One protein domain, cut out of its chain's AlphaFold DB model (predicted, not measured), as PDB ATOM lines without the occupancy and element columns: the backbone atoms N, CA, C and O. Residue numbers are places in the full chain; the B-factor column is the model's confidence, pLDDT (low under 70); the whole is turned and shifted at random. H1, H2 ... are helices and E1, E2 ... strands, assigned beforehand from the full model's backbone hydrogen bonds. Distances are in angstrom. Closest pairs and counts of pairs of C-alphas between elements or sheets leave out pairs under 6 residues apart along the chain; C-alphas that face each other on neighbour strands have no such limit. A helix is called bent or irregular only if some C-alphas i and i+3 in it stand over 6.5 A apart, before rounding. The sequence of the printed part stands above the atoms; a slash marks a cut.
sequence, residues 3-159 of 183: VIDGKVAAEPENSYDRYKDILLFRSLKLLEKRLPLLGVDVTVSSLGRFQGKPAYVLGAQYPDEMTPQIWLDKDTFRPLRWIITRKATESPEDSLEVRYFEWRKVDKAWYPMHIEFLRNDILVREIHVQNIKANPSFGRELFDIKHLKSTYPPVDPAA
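AT A GLANCE: This is residues 3 to 159 of the 183 residues of an uncharacterized protein of Desulfobacterales bacterium PC51MH44 (UniProt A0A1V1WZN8). One strongly twisted and curled sheet of seven strands has the helix H1 packed over one face, with H2 running back beside H1. Well away from the sheet, at the opposite end of the longest axis from E1, the two short helices H3 and H4 form a small corner, and residues 136 to 147 stand free. The printed part has 157 residues with four named helices and seven named strands, in the order H1, H2, E1 to E7, H3, H4; the sheet, E1 E2 E3 E4 E5 E6 E7, is antiparallel throughout, and the class is mixed, helices and strands. The whole is only just compact, close to loose, with a radius of gyration of the C-alphas of 17.7 A and spans of 49 by 41 by 29 A.

IN THESE COORDINATES: Residues 3 to 14 hold no named element, but residues 3 to 4 pair with residues 7 to 8, antiparallel. H1, residues 15 to 24, begins with C-alpha 15 at (-3.976, -104.081, 52.000) and is 15.8 A long. It is only just irregular: C-alphas 19 and 22 are 6.8 A apart. H2, residues 28 to 37, is 14.7 A long and neither bent nor irregular, but only just: C-alphas 33 and 36 are 6.3 A apart. E1 holds residues 45 to 50, E2 residues 53 to 58, E3 residues 69 to 73 and E4 residues 79 to 84. E5, residues 96 to 106, is 27.7 A long and bends by 62 degrees at residue 102. E6, residues 109 to 119, is 28.7 A long, with C-alpha 109 at (1.470, -108.979, 75.251), and bends by 58 degrees at residue 113. E7, residues 122 to 128, is 17.7 A long. H3 is residues 140 to 143, and H4, residues 145 to 151, ends with C-alpha 151 at (22.117, -105.426, 51.270).

HOW THE PARTS SIT: The seven strands form a meander, each the antiparallel neighbour of the one before, with edge strands E1 and E7. E1 and E2 form a hairpin, with N 48 and O 55 at 2.9 A. N 56 and O 72, 2.8 A apart, are within hydrogen-bond range between E2 and E3. E3 and E4 stand at 172 degrees, with N 71 and O 81 at 2.8 A. E4 and E5 have N 82 and O 98 at 2.8 A. E5 and E6 face each other along their full length, with N 99 and O 116 at 2.9 A and N 106 and O 109 at 2.8 A. E6 and E7 have N 117 and O 125 at 2.8 A. From edge to edge the strands' lines turn by 89 degrees. H1 is on the sheet at a height of 8.1 A, two layers with the helix on one face. It lies over E5 and, only just, over E4, on which 3 of its 10 C-alphas fall; on the local plane it stands at 34 degrees to E5, slantwise to the strands. The closest C-alphas of H1 and E5, those of Tyr 19 and Val 98, are 6.6 A apart. H2 is not on the sheet; it is close to H1 but not clearly touching, the closest C-alphas being those of Ile 22 and Leu 31 at 7.2 A, at a shallow tilt of 22 degrees, opposite ways. H3 and H4 touch only at the corner, and only just, with 3 pairs of C-alphas within 8 A, the closest those of Glu 141 and His 147 at 6.5 A. H4 and the sheet's strands are apart. In H4 every O i to N i+4 pair is within hydrogen-bond range, against 4 of 6 in H2 and 1 of 6 in H1, where 3 of 7 O i to N i+3 pairs are; H3 is too short for an O i to N i+4 pair.

THE WHOLE: The C-alphas farthest apart, those of Asp 75 and Ala 158, are 50.5 A apart. The printed part has no cut. The links E4 to E5 and E7 to H3 are long, with 11 residues each. The mean pLDDT of the printed part is 87.7; residues 10 to 13, 86 to 93 and 156 to 159 of the model are under 70.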
ATOM      1  N   VAL A   3      11.126-107.038  52.620       76.69
ATOM      2  CA  VAL A   3      12.085-107.927  51.955       76.69
ATOM      3  C   VAL A   3      11.437-109.301  51.866       76.69
ATOM      4  O   VAL A   3      11.017-109.835  52.890       76.69
ATOM      5  N   ILE A   4      11.327-109.831  50.654       75.62
ATOM      6  CA  ILE A   4      10.752-111.144  50.350       75.62
ATOM      7  C   ILE A   4      11.822-111.903  49.571       75.62
ATOM      8  O   ILE A   4      12.391-111.352  48.631       75.62
ATOM      9  N   ASP A   5      12.174-113.102  50.033       79.25
ATOM     10  CA  ASP A   5      13.186-113.971  49.410       79.25
ATOM     11  C   ASP A   5      14.513-113.259  49.107       79.25
ATOM     12  O   ASP A   5      15.119-113.386  48.044       79.25
ATOM     13  N   GLY A   6      14.958-112.440  50.067       80.56
ATOM     14  CA  GLY A   6      16.210-111.686  49.970       80.56
ATOM     15  C   GLY A   6      16.179-110.519  48.978       80.56
ATOM     16  O   GLY A   6      17.227-109.941  48.698       80.56
ATOM     17  N   LYS A   7      15.008-110.135  48.465       80.69
ATOM     18  CA  LYS A   7      14.841-109.001  47.551       80.69
ATOM     19  C   LYS A   7      13.903-107.960  48.141       80.69
ATOM     20  O   LYS A   7      12.932-108.287  48.823       80.69
ATOM     21  N   VAL A   8      14.176-106.684  47.880       79.81
ATOM     22  CA  VAL A   8      13.248-105.613  48.263       79.81
ATOM     23  C   VAL A   8      12.037-105.690  47.346       79.81
ATOM     24  O   VAL A   8      12.151-105.436  46.145       79.81
ATOM     25  N   ALA A   9      10.879-106.013  47.919       72.06
ATOM     26  CA  ALA A   9       9.617-105.943  47.206       72.06
ATOM     27  C   ALA A   9       9.366-104.484  46.797       72.06
ATOM     28  O   ALA A   9       9.448-103.572  47.626       72.06
ATOM     29  N   ALA A  10       9.090-104.265  45.510       56.12
ATOM     30  CA  ALA A  10       8.851-102.935  44.953       56.12
ATOM     31  C   ALA A  10       7.529-102.312  45.439       56.12
ATOM     32  O   ALA A  10       7.311-101.113  45.264       56.12
ATOM     33  N   GLU A  11       6.647-103.110  46.049       56.09
ATOM     34  CA  GLU A  11       5.323-102.640  46.424       56.09
ATOM     35  C   GLU A  11       5.347-101.741  47.675       56.09
ATOM     36  O   GLU A  11       5.982-102.071  48.685       56.09
ATOM     37  N   PRO A  12       4.633-100.597  47.645       59.03
ATOM     38  CA  PRO A  12       4.276 -99.883  48.863       59.03
ATOM     39  C   PRO A  12       3.417-100.771  49.775       59.03
ATOM     40  O   PRO A  12       2.907-101.805  49.353       59.03
ATOM     41  N   GLU A  13       3.240-100.340  51.028       62.66
ATOM     42  CA  GLU A  13       2.360-101.012  51.991       62.66
ATOM     43  C   GLU A  13       1.001-101.331  51.341       62.66
ATOM     44  O   GLU A  13       0.295-100.424  50.883       62.66
ATOM     45  N   ASN A  14       0.659-102.618  51.256       73.75
ATOM     46  CA  ASN A  14      -0.546-103.075  50.568       73.75
ATOM     47  C   ASN A  14      -1.649-103.437  51.576       73.75
ATOM     48  O   ASN A  14      -1.475-103.350  52.793       73.75
ATOM     49  N   SER A  15      -2.847-103.786  51.101       78.25
ATOM     50  CA  SER A  15      -3.976-104.081  52.000       78.25
ATOM     51  C   SER A  15      -3.688-105.235  52.966       78.25
ATOM     52  O   SER A  15      -4.225-105.229  54.072       78.25
ATOM     53  N   TYR A  16      -2.816-106.176  52.589       85.12
ATOM     54  CA  TYR A  16      -2.432-107.307  53.435       85.12
ATOM     55  C   TYR A  16      -1.523-106.908  54.590       85.12
ATOM     56  O   TYR A  16      -1.433-107.662  55.546       85.12
ATOM     57  N   ASP A  17      -0.884-105.738  54.558       85.50
ATOM     58  CA  ASP A  17      -0.069-105.245  55.671       85.50
ATOM     59  C   ASP A  17      -0.910-104.656  56.809       85.50
ATOM     60  O   ASP A  17      -0.408-104.480  57.921       85.50
ATOM     61  N   ARG A  18      -2.191-104.359  56.554       87.25
ATOM     62  CA  ARG A  18      -3.059-103.640  57.497       87.25
ATOM     63  C   ARG A  18      -3.394-104.442  58.741       87.25
ATOM     64  O   ARG A  18      -3.593-103.828  59.778       87.25
ATOM     65  N   TYR A  19      -3.391-105.778  58.685       91.25
ATOM     66  CA  TYR A  19      -3.759-106.656  59.810       91.25
ATOM     67  C   TYR A  19      -3.075-106.306  61.139       91.25
ATOM     68  O   TYR A  19      -3.617-106.574  62.213       91.25
ATOM     69  N   LYS A  20      -1.871-105.734  61.070       90.06
ATOM     70  CA  LYS A  20      -1.040-105.397  62.223       90.06
ATOM     71  C   LYS A  20      -1.457-104.090  62.906       90.06
ATOM     72  O   LYS A  20      -1.052-103.873  64.045       90.06
ATOM     73  N   ASP A  21      -2.256-103.231  62.268       88.88
ATOM     74  CA  ASP A  21      -2.597-101.899  62.791       88.88
ATOM     75  C   ASP A  21      -3.336-101.999  64.138       88.88
ATOM     76  O   ASP A  21      -2.981-101.324  65.103       88.88
ATOM     77  N   ILE A  22      -4.293-102.919  64.268       90.25
ATOM     78  CA  ILE A  22      -5.034-103.124  65.527       90.25
ATOM     79  C   ILE A  22      -4.216-103.845  66.614       90.25
ATOM     80  O   ILE A  22      -4.667-103.947  67.752       90.25
ATOM     81  N   LEU A  23      -3.020-104.341  66.275       88.88
ATOM     82  CA  LEU A  23      -2.133-105.079  67.181       88.88
ATOM     83  C   LEU A  23      -0.935-104.242  67.643       88.88
ATOM     84  O   LEU A  23      -0.498-104.357  68.785       88.88
ATOM     85  N   LEU A  24      -0.366-103.434  66.743       83.25
ATOM     86  CA  LEU A  24       0.957-102.821  66.910       83.25
ATOM     87  C   LEU A  24       0.916-101.297  67.078       83.25
ATOM     88  O   LEU A  24       1.968-100.660  67.210       83.25
ATOM     89  N   PHE A  25      -0.268-100.683  67.087       80.50
ATOM     90  CA  PHE A  25      -0.374 -99.250  67.338       80.50
ATOM     91  C   PHE A  25       0.054 -98.898  68.767       80.50
ATOM     92  O   PHE A  25      -0.453 -99.421  69.755       80.50
ATOM     93  N   ARG A  26       0.982 -97.941  68.880       75.06
ATOM     94  CA  ARG A  26       1.639 -97.575  70.149       75.06
ATOM     95  C   ARG A  26       0.727 -96.902  71.176       75.06
ATOM     96  O   ARG A  26       1.117 -96.758  72.329       75.06
ATOM     97  N   SER A  27      -0.442 -96.413  70.762       84.81
ATOM     98  CA  SER A  27      -1.406 -95.799  71.676       84.81
ATOM     99  C   SER A  27      -2.823 -95.900  71.133       84.81
ATOM    100  O   SER A  27      -3.039 -95.783  69.924       84.81
ATOM    101  N   LEU A  28      -3.783 -96.016  72.049       82.81
ATOM    102  CA  LEU A  28      -5.205 -96.048  71.720       82.81
ATOM    103  C   LEU A  28      -5.648 -94.784  70.969       82.81
ATOM    104  O   LEU A  28      -6.337 -94.882  69.967       82.81
ATOM    105  N   LYS A  29      -5.164 -93.604  71.377       87.88
ATOM    106  CA  LYS A  29      -5.482 -92.321  70.725       87.88
ATOM    107  C   LYS A  29      -5.011 -92.253  69.269       87.88
ATOM    108  O   LYS A  29      -5.641 -91.608  68.437       87.88
ATOM    109  N   LEU A  30      -3.868 -92.867  68.954       89.00
ATOM    110  CA  LEU A  30      -3.400 -92.951  67.568       89.00
ATOM    111  C   LEU A  30      -4.219 -93.960  66.767       89.00
ATOM    112  O   LEU A  30      -4.504 -93.694  65.604       89.00
ATOM    113  N   LEU A  31      -4.612 -95.075  67.386       88.81
ATOM    114  CA  LEU A  31      -5.466 -96.070  66.747       88.81
ATOM    115  C   LEU A  31      -6.850 -95.484  66.432       88.81
ATOM    116  O   LEU A  31      -7.292 -95.557  65.293       88.81
ATOM    117  N   GLU A  32      -7.473 -94.799  67.389       88.88
ATOM    118  CA  GLU A  32      -8.754 -94.099  67.225       88.88
ATOM    119  C   GLU A  32      -8.727 -93.104  66.056       88.88
ATOM    120  O   GLU A  32      -9.684 -93.010  65.301       88.88
ATOM    121  N   LYS A  33      -7.607 -92.402  65.846       90.31
ATOM    122  CA  LYS A  33      -7.429 -91.509  64.690       90.31
ATOM    123  C   LYS A  33      -7.150 -92.246  63.383       90.31
ATOM    124  O   LYS A  33      -7.422 -91.710  62.313       90.31
ATOM    125  N   ARG A  34      -6.550 -93.436  63.451       89.31
ATOM    126  CA  ARG A  34      -6.183 -94.238  62.280       89.31
ATOM    127  C   ARG A  34      -7.391 -94.946  61.684       89.31
ATOM    128  O   ARG A  34      -7.520 -94.957  60.466       89.31
ATOM    129  N   LEU A  35      -8.249 -95.523  62.519       91.38
ATOM    130  CA  LEU A  35      -9.380 -96.350  62.093       91.38
ATOM    131  C   LEU A  35     -10.352 -95.629  61.129       91.38
ATOM    132  O   LEU A  35     -10.651 -96.212  60.085       91.38
ATOM    133  N   PRO A  36     -10.734 -94.353  61.346       92.12
ATOM    134  CA  PRO A  36     -11.546 -93.600  60.388       92.12
ATOM    135  C   PRO A  36     -10.875 -93.409  59.025       92.12
ATOM    136  O   PRO A  36     -11.539 -93.448  57.995       92.12
ATOM    137  N   LEU A  37      -9.543 -93.264  58.986       89.56
ATOM    138  CA  LEU A  37      -8.792 -93.178  57.725       89.56
ATOM    139  C   LEU A  37      -8.811 -94.503  56.947       89.56
ATOM    140  O   LEU A  37      -8.538 -94.518  55.748       89.56
ATOM    141  N   LEU A  38      -9.118 -95.606  57.633       87.69
ATOM    142  CA  LEU A  38      -9.331 -96.931  57.056       87.69
ATOM    143  C   LEU A  38     -10.821 -97.220  56.798       87.69
ATOM    144  O   LEU A  38     -11.154 -98.331  56.399       87.69
ATOM    145  N   GLY A  39     -11.696 -96.228  56.998       90.81
ATOM    146  CA  GLY A  39     -13.133 -96.303  56.741       90.81
ATOM    147  C   GLY A  39     -13.967 -96.896  57.878       90.81
ATOM    148  O   GLY A  39     -15.167 -97.065  57.704       90.81
ATOM    149  N   VAL A  40     -13.361 -97.199  59.031       93.81
ATOM    150  CA  VAL A  40     -14.089 -97.697  60.206       93.81
ATOM    151  C   VAL A  40     -14.717 -96.515  60.942       93.81
ATOM    152  O   VAL A  40     -13.999 -95.660  61.470       93.81
ATOM    153  N   ASP A  41     -16.047 -96.475  61.017       94.88
ATOM    154  CA  ASP A  41     -16.762 -95.481  61.821       94.88
ATOM    155  C   ASP A  41     -16.680 -95.829  63.314       94.88
ATOM    156  O   ASP A  41     -17.452 -96.624  63.851       94.88
ATOM    157  N   VAL A  42     -15.729 -95.210  64.011       93.94
ATOM    158  CA  VAL A  42     -15.497 -95.454  65.442       93.94
ATOM    159  C   VAL A  42     -16.618 -94.937  66.353       93.94
ATOM    160  O   VAL A  42     -16.597 -95.219  67.549       93.94
ATOM    161  N   THR A  43     -17.589 -94.186  65.821       95.56
ATOM    162  CA  THR A  43     -18.760 -93.720  66.581       95.56
ATOM    163  C   THR A  43     -19.890 -94.747  66.604       95.56
ATOM    164  O   THR A  43     -20.785 -94.667  67.447       95.56
ATOM    165  N   VAL A  44     -19.827 -95.747  65.721       96.88
ATOM    166  CA  VAL A  44     -20.809 -96.821  65.615       96.88
ATOM    167  C   VAL A  44     -20.251 -98.082  66.258       96.88
ATOM    168  O   VAL A  44     -19.198 -98.592  65.877       96.88
ATOM    169  N   SER A  45     -20.992 -98.623  67.221       97.06
ATOM    170  CA  SER A  45     -20.718 -99.950  67.763       97.06
ATOM    171  C   SER A  45     -22.001-100.727  68.017       97.06
ATOM    172  O   SER A  45     -23.070-100.149  68.227       97.06
ATOM    173  N   SER A  46     -21.891-102.051  67.981       98.25
ATOM    174  CA  SER A  46     -22.997-102.972  68.220       98.25
ATOM    175  C   SER A  46     -22.506-104.288  68.829       98.25
ATOM    176  O   SER A  46     -21.303-104.510  69.001       98.25
ATOM    177  N   LEU A  47     -23.442-105.156  69.212       98.25
ATOM    178  CA  LEU A  47     -23.154-106.502  69.699       98.25
ATOM    179  C   LEU A  47     -23.612-107.518  68.650       98.25
ATOM    180  O   LEU A  47     -24.771-107.507  68.245       98.25
ATOM    181  N   GLY A  48     -22.711-108.410  68.251       97.12
ATOM    182  CA  GLY A  48     -22.964-109.457  67.269       97.12
ATOM    183  C   GLY A  48     -22.490-110.829  67.739       97.12
ATOM    184  O   GLY A  48     -22.141-111.043  68.907       97.12
ATOM    185  N   ARG A  49     -22.472-111.782  66.805       97.38
ATOM    186  CA  ARG A  49     -21.884-113.109  67.010       97.38
ATOM    187  C   ARG A  49     -21.005-113.500  65.835       97.38
ATOM    188  O   ARG A  49     -21.471-113.490  64.703       97.38
ATOM    189  N   PHE A  50     -19.769-113.895  66.117       96.25
ATOM    190  CA  PHE A  50     -18.841-114.436  65.127       96.25
ATOM    191  C   PHE A  50     -18.563-115.901  65.457       96.25
ATOM    192  O   PHE A  50     -18.149-116.212  66.575       96.25
ATOM    193  N   GLN A  51     -18.860-116.810  64.522       93.38
ATOM    194  CA  GLN A  51     -18.724-118.264  64.717       93.38
ATOM    195  C   GLN A  51     -19.359-118.756  66.038       93.38
ATOM    196  O   GLN A  51     -18.775-119.516  66.808       93.38
ATOM    197  N   GLY A  52     -20.557-118.247  66.347       93.62
ATOM    198  CA  GLY A  52     -21.304-118.570  67.568       93.62
ATOM    199  C   GLY A  52     -20.866-117.823  68.837       93.62
ATOM    200  O   GLY A  52     -21.623-117.812  69.811       93.62
ATOM    201  N   LYS A  53     -19.718-117.134  68.840       95.31
ATOM    202  CA  LYS A  53     -19.194-116.402  70.006       95.31
ATOM    203  C   LYS A  53     -19.693-114.950  70.043       95.31
ATOM    204  O   LYS A  53     -19.656-114.290  69.006       95.31
ATOM    205  N   PRO A  54     -20.148-114.429  71.199       97.94
ATOM    206  CA  PRO A  54     -20.488-113.015  71.354       97.94
ATOM    207  C   PRO A  54     -19.291-112.101  71.064       97.94
ATOM    208  O   PRO A  54     -18.197-112.328  71.582       97.94
ATOM    209  N   ALA A  55     -19.513-111.049  70.281       98.44
ATOM    210  CA  ALA A  55     -18.466-110.116  69.885       98.44
ATOM    211  C   ALA A  55     -18.980-108.675  69.853       98.44
ATOM    212  O   ALA A  55     -20.117-108.424  69.454       98.44
ATOM    213  N   TYR A  56     -18.128-107.732  70.247       98.38
ATOM    214  CA  TYR A  56     -18.343-106.321  69.947       98.38
ATOM    215  C   TYR A  56     -17.974-106.055  68.494       98.38
ATOM    216  O   TYR A  56     -16.938-106.524  68.021       98.38
ATOM    217  N   VAL A  57     -18.803-105.275  67.813       98.38
ATOM    218  CA  VAL A  57     -18.576-104.810  66.447       98.38
ATOM    219  C   VAL A  57     -18.353-103.305  66.502       98.38
ATOM    220  O   VAL A  57     -19.180-102.584  67.057       98.38
ATOM    221  N   LEU A  58     -17.237-102.835  65.956       97.38
ATOM    222  CA  LEU A  58     -16.893-101.420  65.811       97.38
ATOM    223  C   LEU A  58     -16.891-101.066  64.321       97.38
ATOM    224  O   LEU A  58     -16.190-101.728  63.556       97.38
ATOM    225  N   GLY A  59     -17.626-100.030  63.918       96.12
ATOM    226  CA  GLY A  59     -17.736 -99.593  62.520       96.12
ATOM    227  C   GLY A  59     -19.077 -99.880  61.848       96.12
ATOM    228  O   GLY A  59     -19.363 -99.279  60.816       96.12
ATOM    229  N   ALA A  60     -19.914-100.754  62.420       96.06
ATOM    230  CA  ALA A  60     -21.199-101.122  61.827       96.06
ATOM    231  C   ALA A  60     -22.243-101.569  62.862       96.06
ATOM    232  O   ALA A  60     -21.927-101.948  63.999       96.06
ATOM    233  N   GLN A  61     -23.509-101.544  62.442       97.75
ATOM    234  CA  GLN A  61     -24.618-102.150  63.172       97.75
ATOM    235  C   GLN A  61     -24.799-103.596  62.710       97.75
ATOM    236  O   GLN A  61     -25.128-103.837  61.555       97.75
ATOM    237  N   TYR A  62     -24.613-104.565  63.606       95.62
ATOM    238  CA  TYR A  62     -24.849-105.976  63.306       95.62
ATOM    239  C   TYR A  62     -26.293-106.195  62.796       95.62
ATOM    240  O   TYR A  62     -27.226-105.693  63.432       95.62
ATOM    241  N   PRO A  63     -26.515-106.951  61.697       95.69
ATOM    242  CA  PRO A  63     -25.574-107.840  61.004       95.69
ATOM    243  C   PRO A  63     -24.919-107.251  59.739       95.69
ATOM    244  O   PRO A  63     -24.582-108.011  58.839       95.69
ATOM    245  N   ASP A  64     -24.761-105.931  59.628       93.12
ATOM    246  CA  ASP A  64     -24.116-105.313  58.462       93.12
ATOM    247  C   ASP A  64     -22.637-105.722  58.344       93.12
ATOM    248  O   ASP A  64     -21.852-105.601  59.289       93.12
ATOM    249  N   GLU A  65     -22.258-106.213  57.162       91.31
ATOM    250  CA  GLU A  65     -20.886-106.590  56.814       91.31
ATOM    251  C   GLU A  65     -20.328-105.859  55.592       91.31
ATOM    252  O   GLU A  65     -19.219-106.148  55.148       91.31
ATOM    253  N   MET A  66     -21.060-104.865  55.085       88.38
ATOM    254  CA  MET A  66     -20.719-104.140  53.860       88.38
ATOM    255  C   MET A  66     -19.768-102.963  54.099       88.38
ATOM    256  O   MET A  66     -19.244-102.380  53.146       88.38
ATOM    257  N   THR A  67     -19.536-102.589  55.357       90.38
ATOM    258  CA  THR A  67     -18.665-101.475  55.743       90.38
ATOM    259  C   THR A  67     -17.397-101.971  56.444       90.38
ATOM    260  O   THR A  67     -17.381-103.070  57.008       90.38
ATOM    261  N   PRO A  68     -16.296-101.192  56.430       93.38
ATOM    262  CA  PRO A  68     -15.113-101.533  57.204       93.38
ATOM    263  C   PRO A  68     -15.434-101.620  58.694       93.38
ATOM    264  O   PRO A  68     -15.931-100.667  59.293       93.38
ATOM    265  N   GLN A  69     -15.097-102.748  59.314       96.06
ATOM    266  CA  GLN A  69     -15.451-102.999  60.706       96.06
ATOM    267  C   GLN A  69     -14.504-103.968  61.402       96.06
ATOM    268  O   GLN A  69     -13.928-104.864  60.784       96.06
ATOM    269  N   ILE A  70     -14.378-103.814  62.718       97.12
ATOM    270  CA  ILE A  70     -13.538-104.652  63.578       97.12
ATOM    271  C   ILE A  70     -14.420-105.377  64.584       97.12
ATOM    272  O   ILE A  70     -15.279-104.782  65.230       97.12
ATOM    273  N   TRP A  71     -14.160-106.667  64.736       98.00
ATOM    274  CA  TRP A  71     -14.853-107.559  65.646       98.00
ATOM    275  C   TRP A  71     -13.914-107.958  66.771       98.00
ATOM    276  O   TRP A  71     -12.822-108.477  66.527       98.00
ATOM    277  N   LEU A  72     -14.351-107.737  68.004       97.81
ATOM    278  CA  LEU A  72     -13.596-108.026  69.213       97.81
ATOM    279  C   LEU A  72     -14.347-109.061  70.039       97.81
ATOM    280  O   LEU A  72     -15.549-108.930  70.269       97.81
ATOM    281  N   ASP A  73     -13.632-110.067  70.524       97.94
ATOM    282  CA  ASP A  73     -14.160-111.012  71.498       97.94
ATOM    283  C   ASP A  73     -14.702-110.253  72.716       97.94
ATOM    284  O   ASP A  73     -13.995-109.424  73.296       97.94
ATOM    285  N   LYS A  74     -15.961-110.509  73.091       97.75
ATOM    286  CA  LYS A  74     -16.656-109.714  74.114       97.75
ATOM    287  C   LYS A  74     -15.949-109.757  75.473       97.75
ATOM    288  O   LYS A  74     -15.981-108.776  76.211       97.75
ATOM    289  N   ASP A  75     -15.346-110.889  75.818       97.25
ATOM    290  CA  ASP A  75     -14.821-111.114  77.164       97.25
ATOM    291  C   ASP A  75     -13.328-110.782  77.267       97.25
ATOM    292  O   ASP A  75     -12.837-110.437  78.341       97.25
ATOM    293  N   THR A  76     -12.593-110.852  76.154       95.44
ATOM    294  CA  THR A  76     -11.137-110.641  76.140       95.44
ATOM    295  C   THR A  76     -10.674-109.431  75.347       95.44
ATOM    296  O   THR A  76      -9.492-109.094  75.414       95.44
ATOM    297  N   PHE A  77     -11.575-108.778  74.606       93.69
ATOM    298  CA  PHE A  77     -11.299-107.648  73.710       93.69
ATOM    299  C   PHE A  77     -10.234-107.931  72.643       93.69
ATOM    300  O   PHE A  77      -9.713-107.014  72.009       93.69
ATOM    301  N   ARG A  78      -9.903-109.206  72.424       95.50
ATOM    302  CA  ARG A  78      -8.967-109.616  71.382       95.50
ATOM    303  C   ARG A  78      -9.674-109.570  70.030       95.50
ATOM    304  O   ARG A  78     -10.815-110.032  69.944       95.50
ATOM    305  N   PRO A  79      -9.022-109.044  68.984       96.75
ATOM    306  CA  PRO A  79      -9.546-109.124  67.633       96.75
ATOM    307  C   PRO A  79      -9.909-110.553  67.236       96.75
ATOM    308  O   PRO A  79      -9.157-111.495  67.481       96.75
ATOM    309  N   LEU A  80     -11.077-110.693  66.625       97.81
ATOM    310  CA  LEU A  80     -11.557-111.927  66.009       97.81
ATOM    311  C   LEU A  80     -11.536-111.794  64.492       97.81
ATOM    312  O   LEU A  80     -11.052-112.684  63.797       97.81
ATOM    313  N   ARG A  81     -12.037-110.659  63.997       97.12
ATOM    314  CA  ARG A  81     -12.201-110.372  62.576       97.12
ATOM    315  C   ARG A  81     -11.990-108.887  62.292       97.12
ATOM    316  O   ARG A  81     -12.370-108.037  63.095       97.12
ATOM    317  N   TRP A  82     -11.448-108.576  61.127       96.44
ATOM    318  CA  TRP A  82     -11.440-107.240  60.551       96.44
ATOM    319  C   TRP A  82     -11.864-107.312  59.086       96.44
ATOM    320  O   TRP A  82     -11.196-107.951  58.283       96.44
ATOM    321  N   ILE A  83     -12.964-106.646  58.741       94.50
ATOM    322  CA  ILE A  83     -13.381-106.432  57.355       94.50
ATOM    323  C   ILE A  83     -12.819-105.097  56.878       94.50
ATOM    324  O   ILE A  83     -13.054-104.049  57.483       94.50
ATOM    325  N   ILE A  84     -12.066-105.144  55.788       91.19
ATOM    326  CA  ILE A  84     -11.453-104.000  55.129       91.19
ATOM    327  C   ILE A  84     -12.061-103.921  53.734       91.19
ATOM    328  O   ILE A  84     -11.722-104.718  52.865       91.19
ATOM    329  N   THR A  85     -12.926-102.943  53.485       80.88
ATOM    330  CA  THR A  85     -13.401-102.670  52.124       80.88
ATOM    331  C   THR A  85     -12.525-101.603  51.469       80.88
ATOM    332  O   THR A  85     -11.999-100.698  52.132       80.88
ATOM    333  N   ARG A  86     -12.296-101.718  50.156       65.06
ATOM    334  CA  ARG A  86     -11.820-100.571  49.374       65.06
ATOM    335  C   ARG A  86     -12.989 -99.600  49.175       65.06
ATOM    336  O   ARG A  86     -14.139 -99.964  49.389       65.06
ATOM    337  N   LYS A  87     -12.679 -98.328  48.900       54.88
ATOM    338  CA  LYS A  87     -13.643 -97.208  48.881       54.88
ATOM    339  C   LYS A  87     -14.950 -97.581  48.169       54.88
ATOM    340  O   LYS A  87     -14.918 -98.287  47.175       54.88
ATOM    341  N   ALA A  88     -16.059 -96.964  48.586       49.00
ATOM    342  CA  ALA A  88     -17.411 -97.148  48.035       49.00
ATOM    343  C   ALA A  88     -17.572 -96.950  46.505       49.00
ATOM    344  O   ALA A  88     -18.653 -97.169  45.973       49.00
ATOM    345  N   THR A  89     -16.530 -96.496  45.800       47.66
ATOM    346  CA  THR A  89     -16.478 -96.390  44.331       47.66
ATOM    347  C   THR A  89     -16.008 -97.672  43.638       47.66
ATOM    348  O   THR A  89     -16.030 -97.735  42.414       47.66
ATOM    349  N   GLU A  90     -15.538 -98.663  44.393       50.81
ATOM    350  CA  GLU A  90     -15.099 -99.970  43.903       50.81
ATOM    351  C   GLU A  90     -16.148-101.032  44.261       50.81
ATOM    352  O   GLU A  90     -16.916-100.863  45.211       50.81
ATOM    353  N   SER A  91     -16.223-102.100  43.459       51.91
ATOM    354  CA  SER A  91     -17.193-103.181  43.656       51.91
ATOM    355  C   SER A  91     -17.098-103.734  45.091       51.91
ATOM    356  O   SER A  91     -15.982-103.930  45.581       51.91
ATOM    357  N   PRO A  92     -18.226-104.039  45.765       53.72
ATOM    358  CA  PRO A  92     -18.240-104.745  47.054       53.72
ATOM    359  C   PRO A  92     -17.429-106.053  47.052       53.72
ATOM    360  O   PRO A  92     -17.005-106.527  48.103       53.72
ATOM    361  N   GLU A  93     -17.175-106.599  45.861       56.28
ATOM    362  CA  GLU A  93     -16.381-107.795  45.574       56.28
ATOM    363  C   GLU A  93     -14.862-107.622  45.766       56.28
ATOM    364  O   GLU A  93     -14.087-108.462  45.322       56.28
ATOM    365  N   ASP A  94     -14.393-106.540  46.387       72.00
ATOM    366  CA  ASP A  94     -12.959-106.331  46.626       72.00
ATOM    367  C   ASP A  94     -12.632-106.091  48.109       72.00
ATOM    368  O   ASP A  94     -11.664-105.408  48.470       72.00
ATOM    369  N   SER A  95     -13.457-106.676  48.985       85.62
ATOM    370  CA  SER A  95     -13.239-106.691  50.431       85.62
ATOM    371  C   SER A  95     -12.160-107.704  50.834       85.62
ATOM    372  O   SER A  95     -12.041-108.797  50.280       85.62
ATOM    373  N   LEU A  96     -11.337-107.311  51.804       91.56
ATOM    374  CA  LEU A  96     -10.373-108.172  52.473       91.56
ATOM    375  C   LEU A  96     -10.852-108.397  53.903       91.56
ATOM    376  O   LEU A  96     -10.932-107.457  54.694       91.56
ATOM    377  N   GLU A  97     -11.126-109.642  54.248       95.19
ATOM    378  CA  GLU A  97     -11.371-110.064  55.615       95.19
ATOM    379  C   GLU A  97     -10.074-110.607  56.218       95.19
ATOM    380  O   GLU A  97      -9.362-111.390  55.597       95.19
ATOM    381  N   VAL A  98      -9.767-110.200  57.445       97.31
ATOM    382  CA  VAL A  98      -8.671-110.747  58.242       97.31
ATOM    383  C   VAL A  98      -9.255-111.404  59.480       97.31
ATOM    384  O   VAL A  98     -10.003-110.757  60.214       97.31
ATOM    385  N   ARG A  99      -8.903-112.659  59.752       97.94
ATOM    386  CA  ARG A  99      -9.341-113.394  60.946       97.94
ATOM    387  C   ARG A  99      -8.149-113.745  61.822       97.94
ATOM    388  O   ARG A  99      -7.078-114.055  61.312       97.94
ATOM    389  N   TYR A 100      -8.336-113.687  63.137       98.19
ATOM    390  CA  TYR A 100      -7.261-113.853  64.116       98.19
ATOM    391  C   TYR A 100      -7.568-115.000  65.074       98.19
ATOM    392  O   TYR A 100      -8.563-114.971  65.805       98.19
ATOM    393  N   PHE A 101      -6.666-115.973  65.128       97.56
ATOM    394  CA  PHE A 101      -6.845-117.204  65.883       97.56
ATOM    395  C   PHE A 101      -5.670-117.482  66.821       97.56
ATOM    396  O   PHE A 101      -4.632-116.816  66.809       97.56
ATOM    397  N   GLU A 102      -5.874-118.487  67.675       97.19
ATOM    398  CA  GLU A 102      -4.823-119.086  68.503       97.19
ATOM    399  C   GLU A 102      -4.028-118.078  69.344       97.19
ATOM    400  O   GLU A 102      -2.802-118.111  69.432       97.19
ATOM    401  N   TRP A 103      -4.737-117.149  69.980       97.12
ATOM    402  CA  TRP A 103      -4.136-116.117  70.813       97.12
ATOM    403  C   TRP A 103      -3.266-116.697  71.931       97.12
ATOM    404  O   TRP A 103      -3.753-117.398  72.822       97.12
ATOM    405  N   ARG A 104      -1.986-116.316  71.944       96.12
ATOM    406  CA  ARG A 104      -1.019-116.702  72.975       96.12
ATOM    407  C   ARG A 104      -0.502-115.474  73.711       96.12
ATOM    408  O   ARG A 104      -0.221-114.439  73.107       96.12
ATOM    409  N   LYS A 105      -0.365-115.594  75.032       94.38
ATOM    410  CA  LYS A 105       0.289-114.577  75.853       94.38
ATOM    411  C   LYS A 105       1.798-114.795  75.824       94.38
ATOM    412  O   LYS A 105       2.262-115.901  76.091       94.38
ATOM    413  N   VAL A 106       2.548-113.742  75.535       92.19
ATOM    414  CA  VAL A 106       4.011-113.725  75.538       92.19
ATOM    415  C   VAL A 106       4.456-112.515  76.347       92.19
ATOM    416  O   VAL A 106       4.214-111.371  75.961       92.19
ATOM    417  N   ASP A 107       5.065-112.773  77.507       90.75
ATOM    418  CA  ASP A 107       5.338-111.760  78.533       90.75
ATOM    419  C   ASP A 107       4.069-110.945  78.875       90.75
ATOM    420  O   ASP A 107       3.094-111.489  79.411       90.75
ATOM    421  N   LYS A 108       4.042-109.651  78.536       88.44
ATOM    422  CA  LYS A 108       2.922-108.739  78.811       88.44
ATOM    423  C   LYS A 108       1.960-108.569  77.634       88.44
ATOM    424  O   LYS A 108       0.943-107.902  77.801       88.44
ATOM    425  N   ALA A 109       2.252-109.154  76.473       88.06
ATOM    426  CA  ALA A 109       1.470-108.979  75.251       88.06
ATOM    427  C   ALA A 109       0.699-110.250  74.871       88.06
ATOM    428  O   ALA A 109       1.114-111.365  75.180       88.06
ATOM    429  N   TRP A 110      -0.422-110.076  74.175       93.12
ATOM    430  CA  TRP A 110      -1.129-111.153  73.488       93.12
ATOM    431  C   TRP A 110      -0.887-111.023  71.988       93.12
ATOM    432  O   TRP A 110      -0.934-109.915  71.460       93.12
ATOM    433  N   TYR A 111      -0.652-112.143  71.310       95.12
ATOM    434  CA  TYR A 111      -0.458-112.169  69.864       95.12
ATOM    435  C   TYR A 111      -1.179-113.380  69.249       95.12
ATOM    436  O   TYR A 111      -1.165-114.452  69.866       95.12
ATOM    437  N   PRO A 112      -1.835-113.228  68.085       97.19
ATOM    438  CA  PRO A 112      -2.481-114.337  67.391       97.19
ATOM    439  C   PRO A 112      -1.425-115.211  66.708       97.19
ATOM    440  O   PRO A 112      -0.556-114.699  66.004       97.19
ATOM    441  N   MET A 113      -1.478-116.523  66.931       97.62
ATOM    442  CA  MET A 113      -0.507-117.455  66.343       97.62
ATOM    443  C   MET A 113      -0.898-117.908  64.929       97.62
ATOM    444  O   MET A 113      -0.050-118.427  64.204       97.62
ATOM    445  N   HIS A 114      -2.145-117.659  64.526       98.31
ATOM    446  CA  HIS A 114      -2.666-117.937  63.191       98.31
ATOM    447  C   HIS A 114      -3.536-116.769  62.717       98.31
ATOM    448  O   HIS A 114      -4.359-116.248  63.476       98.31
ATOM    449  N   ILE A 115      -3.305-116.311  61.487       98.31
ATOM    450  CA  ILE A 115      -4.042-115.208  60.865       98.31
ATOM    451  C   ILE A 115      -4.422-115.621  59.448       98.31
ATOM    452  O   ILE A 115      -3.541-115.938  58.652       98.31
ATOM    453  N   GLU A 116      -5.709-115.565  59.131       98.06
ATOM    454  CA  GLU A 116      -6.237-115.844  57.794       98.06
ATOM    455  C   GLU A 116      -6.609-114.542  57.091       98.06
ATOM    456  O   GLU A 116      -7.108-113.603  57.717       98.06
ATOM    457  N   PHE A 117      -6.411-114.505  55.779       96.38
ATOM    458  CA  PHE A 117      -6.837-113.424  54.903       96.38
ATOM    459  C   PHE A 117      -7.770-113.999  53.848       96.38
ATOM    460  O   PHE A 117      -7.355-114.856  53.063       96.38
ATOM    461  N   LEU A 118      -9.001-113.507  53.800       94.38
ATOM    462  CA  LEU A 118     -10.008-113.938  52.846       94.38
ATOM    463  C   LEU A 118     -10.383-112.784  51.921       94.38
ATOM    464  O   LEU A 118     -10.540-111.647  52.363       94.38
ATOM    465  N   ARG A 119     -10.537-113.074  50.634       91.38
ATOM    466  CA  ARG A 119     -11.103-112.156  49.643       91.38
ATOM    467  C   ARG A 119     -12.332-112.826  49.052       91.38
ATOM    468  O   ARG A 119     -12.198-113.892  48.461       91.38
ATOM    469  N   ASN A 120     -13.504-112.216  49.228       84.56
ATOM    470  CA  ASN A 120     -14.791-112.802  48.826       84.56
ATOM    471  C   ASN A 120     -14.945-114.246  49.326       84.56
ATOM    472  O   ASN A 120     -15.187-115.157  48.540       84.56
ATOM    473  N   ASP A 121     -14.688-114.456  50.621       87.81
ATOM    474  CA  ASP A 121     -14.711-115.765  51.293       87.81
ATOM    475  C   ASP A 121     -13.680-116.803  50.814       87.81
ATOM    476  O   ASP A 121     -13.610-117.904  51.360       87.81
ATOM    477  N   ILE A 122     -12.815-116.461  49.858       93.81
ATOM    478  CA  ILE A 122     -11.717-117.320  49.410       93.81
ATOM    479  C   ILE A 122     -10.477-117.008  50.242       93.81
ATOM    480  O   ILE A 122     -10.025-115.863  50.285       93.81
ATOM    481  N   LEU A 123      -9.897-118.024  50.883       95.62
ATOM    482  CA  LEU A 123      -8.625-117.905  51.591       95.62
ATOM    483  C   LEU A 123      -7.496-117.596  50.595       95.62
ATOM    484  O   LEU A 123      -7.216-118.387  49.699       95.62
ATOM    485  N   VAL A 124      -6.849-116.441  50.755       94.81
ATOM    486  CA  VAL A 124      -5.795-115.950  49.845       94.81
ATOM    487  C   VAL A 124      -4.420-115.838  50.503       94.81
ATOM    488  O   VAL A 124      -3.416-115.706  49.803       94.81
ATOM    489  N   ARG A 125      -4.346-115.847  51.839       93.94
ATOM    490  CA  ARG A 125      -3.087-115.850  52.595       93.94
ATOM    491  C   ARG A 125      -3.314-116.349  54.013       93.94
ATOM    492  O   ARG A 125      -4.344-116.061  54.617       93.94
ATOM    493  N   GLU A 126      -2.286-116.981  54.564       97.00
ATOM    494  CA  GLU A 126      -2.198-117.305  55.983       97.00
ATOM    495  C   GLU A 126      -0.868-116.840  56.571       97.00
ATOM    496  O   GLU A 126       0.147-116.728  55.879       97.00
ATOM    497  N   ILE A 127      -0.874-116.566  57.871       95.81
ATOM    498  CA  ILE A 127       0.331-116.372  58.672       95.81
ATOM    499  C   ILE A 127       0.278-117.369  59.821       95.81
ATOM    500  O   ILE A 127      -0.601-117.276  60.676       95.81
ATOM    501  N   HIS A 128       1.257-118.274  59.866       97.75
ATOM    502  CA  HIS A 128       1.479-119.183  60.989       97.75
ATOM    503  C   HIS A 128       2.726-118.766  61.757       97.75
ATOM    504  O   HIS A 128       3.855-118.844  61.265       97.75
ATOM    505  N   VAL A 129       2.526-118.323  62.991       95.75
ATOM    506  CA  VAL A 129       3.613-117.903  63.866       95.75
ATOM    507  C   VAL A 129       4.234-119.137  64.506       95.75
ATOM    508  O   VAL A 129       3.607-119.823  65.303       95.75
ATOM    509  N   GLN A 130       5.503-119.396  64.208       96.06
ATOM    510  CA  GLN A 130       6.213-120.540  64.791       96.06
ATOM    511  C   GLN A 130       6.784-120.223  66.178       96.06
ATOM    512  O   GLN A 130       6.788-121.062  67.078       96.06
ATOM    513  N   ASN A 131       7.272-118.996  66.376       93.31
ATOM    514  CA  ASN A 131       7.905-118.585  67.623       93.31
ATOM    515  C   ASN A 131       7.756-117.079  67.857       93.31
ATOM    516  O   ASN A 131       7.827-116.291  66.917       93.31
ATOM    517  N   ILE A 132       7.628-116.681  69.123       92.75
ATOM    518  CA  ILE A 132       7.629-115.281  69.548       92.75
ATOM    519  C   ILE A 132       8.616-115.125  70.700       92.75
ATOM    520  O   ILE A 132       8.532-115.822  71.711       92.75
ATOM    521  N   LYS A 133       9.521-114.154  70.566       92.38
ATOM    522  CA  LYS A 133      10.405-113.706  71.644       92.38
ATOM    523  C   LYS A 133      10.049-112.269  72.003       92.38
ATOM    524  O   LYS A 133      10.023-111.411  71.125       92.38
ATOM    525  N   ALA A 134       9.779-112.011  73.280       90.56
ATOM    526  CA  ALA A 134       9.558-110.657  73.777       90.56
ATOM    527  C   ALA A 134      10.900-109.945  74.000       90.56
ATOM    528  O   ALA A 134      11.822-110.531  74.561       90.56
ATOM    529  N   ASN A 135      10.987-108.683  73.568       88.19
ATOM    530  CA  ASN A 135      12.150-107.802  73.740       88.19
ATOM    531  C   ASN A 135      13.517-108.433  73.387       88.19
ATOM    532  O   ASN A 135      14.460-108.303  74.174       88.19
ATOM    533  N   PRO A 136      13.669-109.120  72.237       92.50
ATOM    534  CA  PRO A 136      14.979-109.605  71.836       92.50
ATOM    535  C   PRO A 136      15.888-108.417  71.493       92.50
ATOM    536  O   PRO A 136      15.431-107.355  71.064       92.50
ATOM    537  N   SER A 137      17.193-108.599  71.660       93.50
ATOM    538  CA  SER A 137      18.176-107.637  71.175       93.50
ATOM    539  C   SER A 137      18.261-107.709  69.652       93.50
ATOM    540  O   SER A 137      18.493-108.784  69.098       93.50
ATOM    541  N   PHE A 138      18.133-106.564  68.992       91.56
ATOM    542  CA  PHE A 138      18.344-106.420  67.556       91.56
ATOM    543  C   PHE A 138      19.566-105.540  67.302       91.56
ATOM    544  O   PHE A 138      19.777-104.554  68.017       91.56
ATOM    545  N   GLY A 139      20.359-105.878  66.288       93.44
ATOM    546  CA  GLY A 139      21.422-104.995  65.827       93.44
ATOM    547  C   GLY A 139      20.850-103.743  65.156       93.44
ATOM    548  O   GLY A 139      19.722-103.730  64.653       93.44
ATOM    549  N   ARG A 140      21.604-102.641  65.208       91.75
ATOM    550  CA  ARG A 140      21.147-101.324  64.723       91.75
ATOM    551  C   ARG A 140      20.955-101.300  63.208       91.75
ATOM    552  O   ARG A 140      20.121-100.552  62.711       91.75
ATOM    553  N   GLU A 141      21.698-102.134  62.496       90.69
ATOM    554  CA  GLU A 141      21.667-102.306  61.048       90.69
ATOM    555  C   GLU A 141      20.296-102.751  60.522       90.69
ATOM    556  O   GLU A 141      19.904-102.346  59.430       90.69
ATOM    557  N   LEU A 142      19.510-103.474  61.331       88.12
ATOM    558  CA  LEU A 142      18.130-103.853  60.994       88.12
ATOM    559  C   LEU A 142      17.166-102.658  60.942       88.12
ATOM    560  O   LEU A 142      16.045-102.787  60.456       88.12
ATOM    561  N   PHE A 143      17.594-101.495  61.433       88.94
ATOM    562  CA  PHE A 143      16.824-100.252  61.417       88.94
ATOM    563  C   PHE A 143      17.455 -99.179  60.522       88.94
ATOM    564  O   PHE A 143      16.908 -98.080  60.405       88.94
ATOM    565  N   ASP A 144      18.578 -99.478  59.862       90.19
ATOM    566  CA  ASP A 144      19.196 -98.588  58.885       90.19
ATOM    567  C   ASP A 144      18.657 -98.895  57.482       90.19
ATOM    568  O   ASP A 144      19.087 -99.818  56.793       90.19
ATOM    569  N   ILE A 145      17.709 -98.075  57.028       87.31
ATOM    570  CA  ILE A 145      17.082 -98.224  55.708       87.31
ATOM    571  C   ILE A 145      18.115 -98.148  54.574       87.31
ATOM    572  O   ILE A 145      17.943 -98.823  53.559       87.31
ATOM    573  N   LYS A 146      19.172 -97.332  54.706       88.00
ATOM    574  CA  LYS A 146      20.206 -97.225  53.665       88.00
ATOM    575  C   LYS A 146      21.019 -98.508  53.599       88.00
ATOM    576  O   LYS A 146      21.245 -99.014  52.505       88.00
ATOM    577  N   HIS A 147      21.393 -99.042  54.761       88.88
ATOM    578  CA  HIS A 147      22.074-100.325  54.853       88.88
ATOM    579  C   HIS A 147      21.231-101.442  54.229       88.88
ATOM    580  O   HIS A 147      21.693-102.122  53.320       88.88
ATOM    581  N   LEU A 148      19.960-101.567  54.621       88.44
ATOM    582  CA  LEU A 148      19.080-102.616  54.104       88.44
ATOM    583  C   LEU A 148      18.885-102.537  52.581       88.44
ATOM    584  O   LEU A 148      18.913-103.564  51.912       88.44
ATOM    585  N   LYS A 149      18.743-101.332  52.014       85.75
ATOM    586  CA  LYS A 149      18.656-101.139  50.553       85.75
ATOM    587  C   LYS A 149      19.943-101.502  49.810       85.75
ATOM    588  O   LYS A 149      19.879-101.830  48.635       85.75
ATOM    589  N   SER A 150      21.098-101.398  50.468       87.00
ATOM    590  CA  SER A 150      22.375-101.840  49.900       87.00
ATOM    591  C   SER A 150      22.550-103.354  49.991       87.00
ATOM    592  O   SER A 150      23.223-103.929  49.143       87.00
ATOM    593  N   THR A 151      21.996-103.983  51.029       89.12
ATOM    594  CA  THR A 151      22.117-105.426  51.270       89.12
ATOM    595  C   THR A 151      21.161-106.233  50.397       89.12
ATOM    596  O   THR A 151      21.526-107.302  49.919       89.12
ATOM    597  N   TYR A 152      19.947-105.725  50.173       87.19
ATOM    598  CA  TYR A 152      18.911-106.424  49.420       87.19
ATOM    599  C   TYR A 152      18.682-105.741  48.068       87.19
ATOM    600  O   TYR A 152      18.229-104.591  48.042       87.19
ATOM    601  N   PRO A 153      18.963-106.414  46.938       80.69
ATOM    602  CA  PRO A 153      18.689-105.848  45.627       80.69
ATOM    603  C   PRO A 153      17.172-105.683  45.422       80.69
ATOM    604  O   PRO A 153      16.380-106.455  45.976       80.69
ATOM    605  N   PRO A 154      16.734-104.683  44.641       77.56
ATOM    606  CA  PRO A 154      15.337-104.583  44.243       77.56
ATOM    607  C   PRO A 154      14.935-105.796  43.396       77.56
ATOM    608  O   PRO A 154      15.750-106.336  42.644       77.56
ATOM    609  N   VAL A 155      13.675-106.218  43.507       70.25
ATOM    610  CA  VAL A 155      13.088-107.158  42.542       70.25
ATOM    611  C   VAL A 155      13.144-106.513  41.156       70.25
ATOM    612  O   VAL A 155      12.662-105.394  40.983       70.25
ATOM    613  N   ASP A 156      13.754-107.202  40.190       66.94
ATOM    614  CA  ASP A 156      13.756-106.778  38.791       66.94
ATOM    615  C   ASP A 156      12.337-106.969  38.220       66.94
ATOM    616  O   ASP A 156      11.874-108.111  38.156       66.94
ATOM    617  N   PRO A 157      11.621-105.899  37.824       58.31
ATOM    618  CA  PRO A 157      10.253-106.004  37.311       58.31
ATOM    619  C   PRO A 157      10.137-106.849  36.035       58.31
ATOM    620  O   PRO A 157       9.029-107.228  35.663       58.31
ATOM    621  N   ALA A 158      11.254-107.100  35.343       55.09
ATOM    622  CA  ALA A 158      11.309-107.861  34.099       55.09
ATOM    623  C   ALA A 158      11.736-109.329  34.284       55.09
ATOM    624  O   ALA A 158      11.740-110.082  33.309       55.09
ATOM    625  N   ALA A 159      12.099-109.754  35.499       50.78
ATOM    626  CA  ALA A 159      12.443-111.148  35.759       50.78
ATOM    627  C   ALA A 159      11.153-111.965  35.972       50.78
ATOM    628  O   ALA A 159      10.408-111.668  36.906       50.78
TER     629      ALA A 159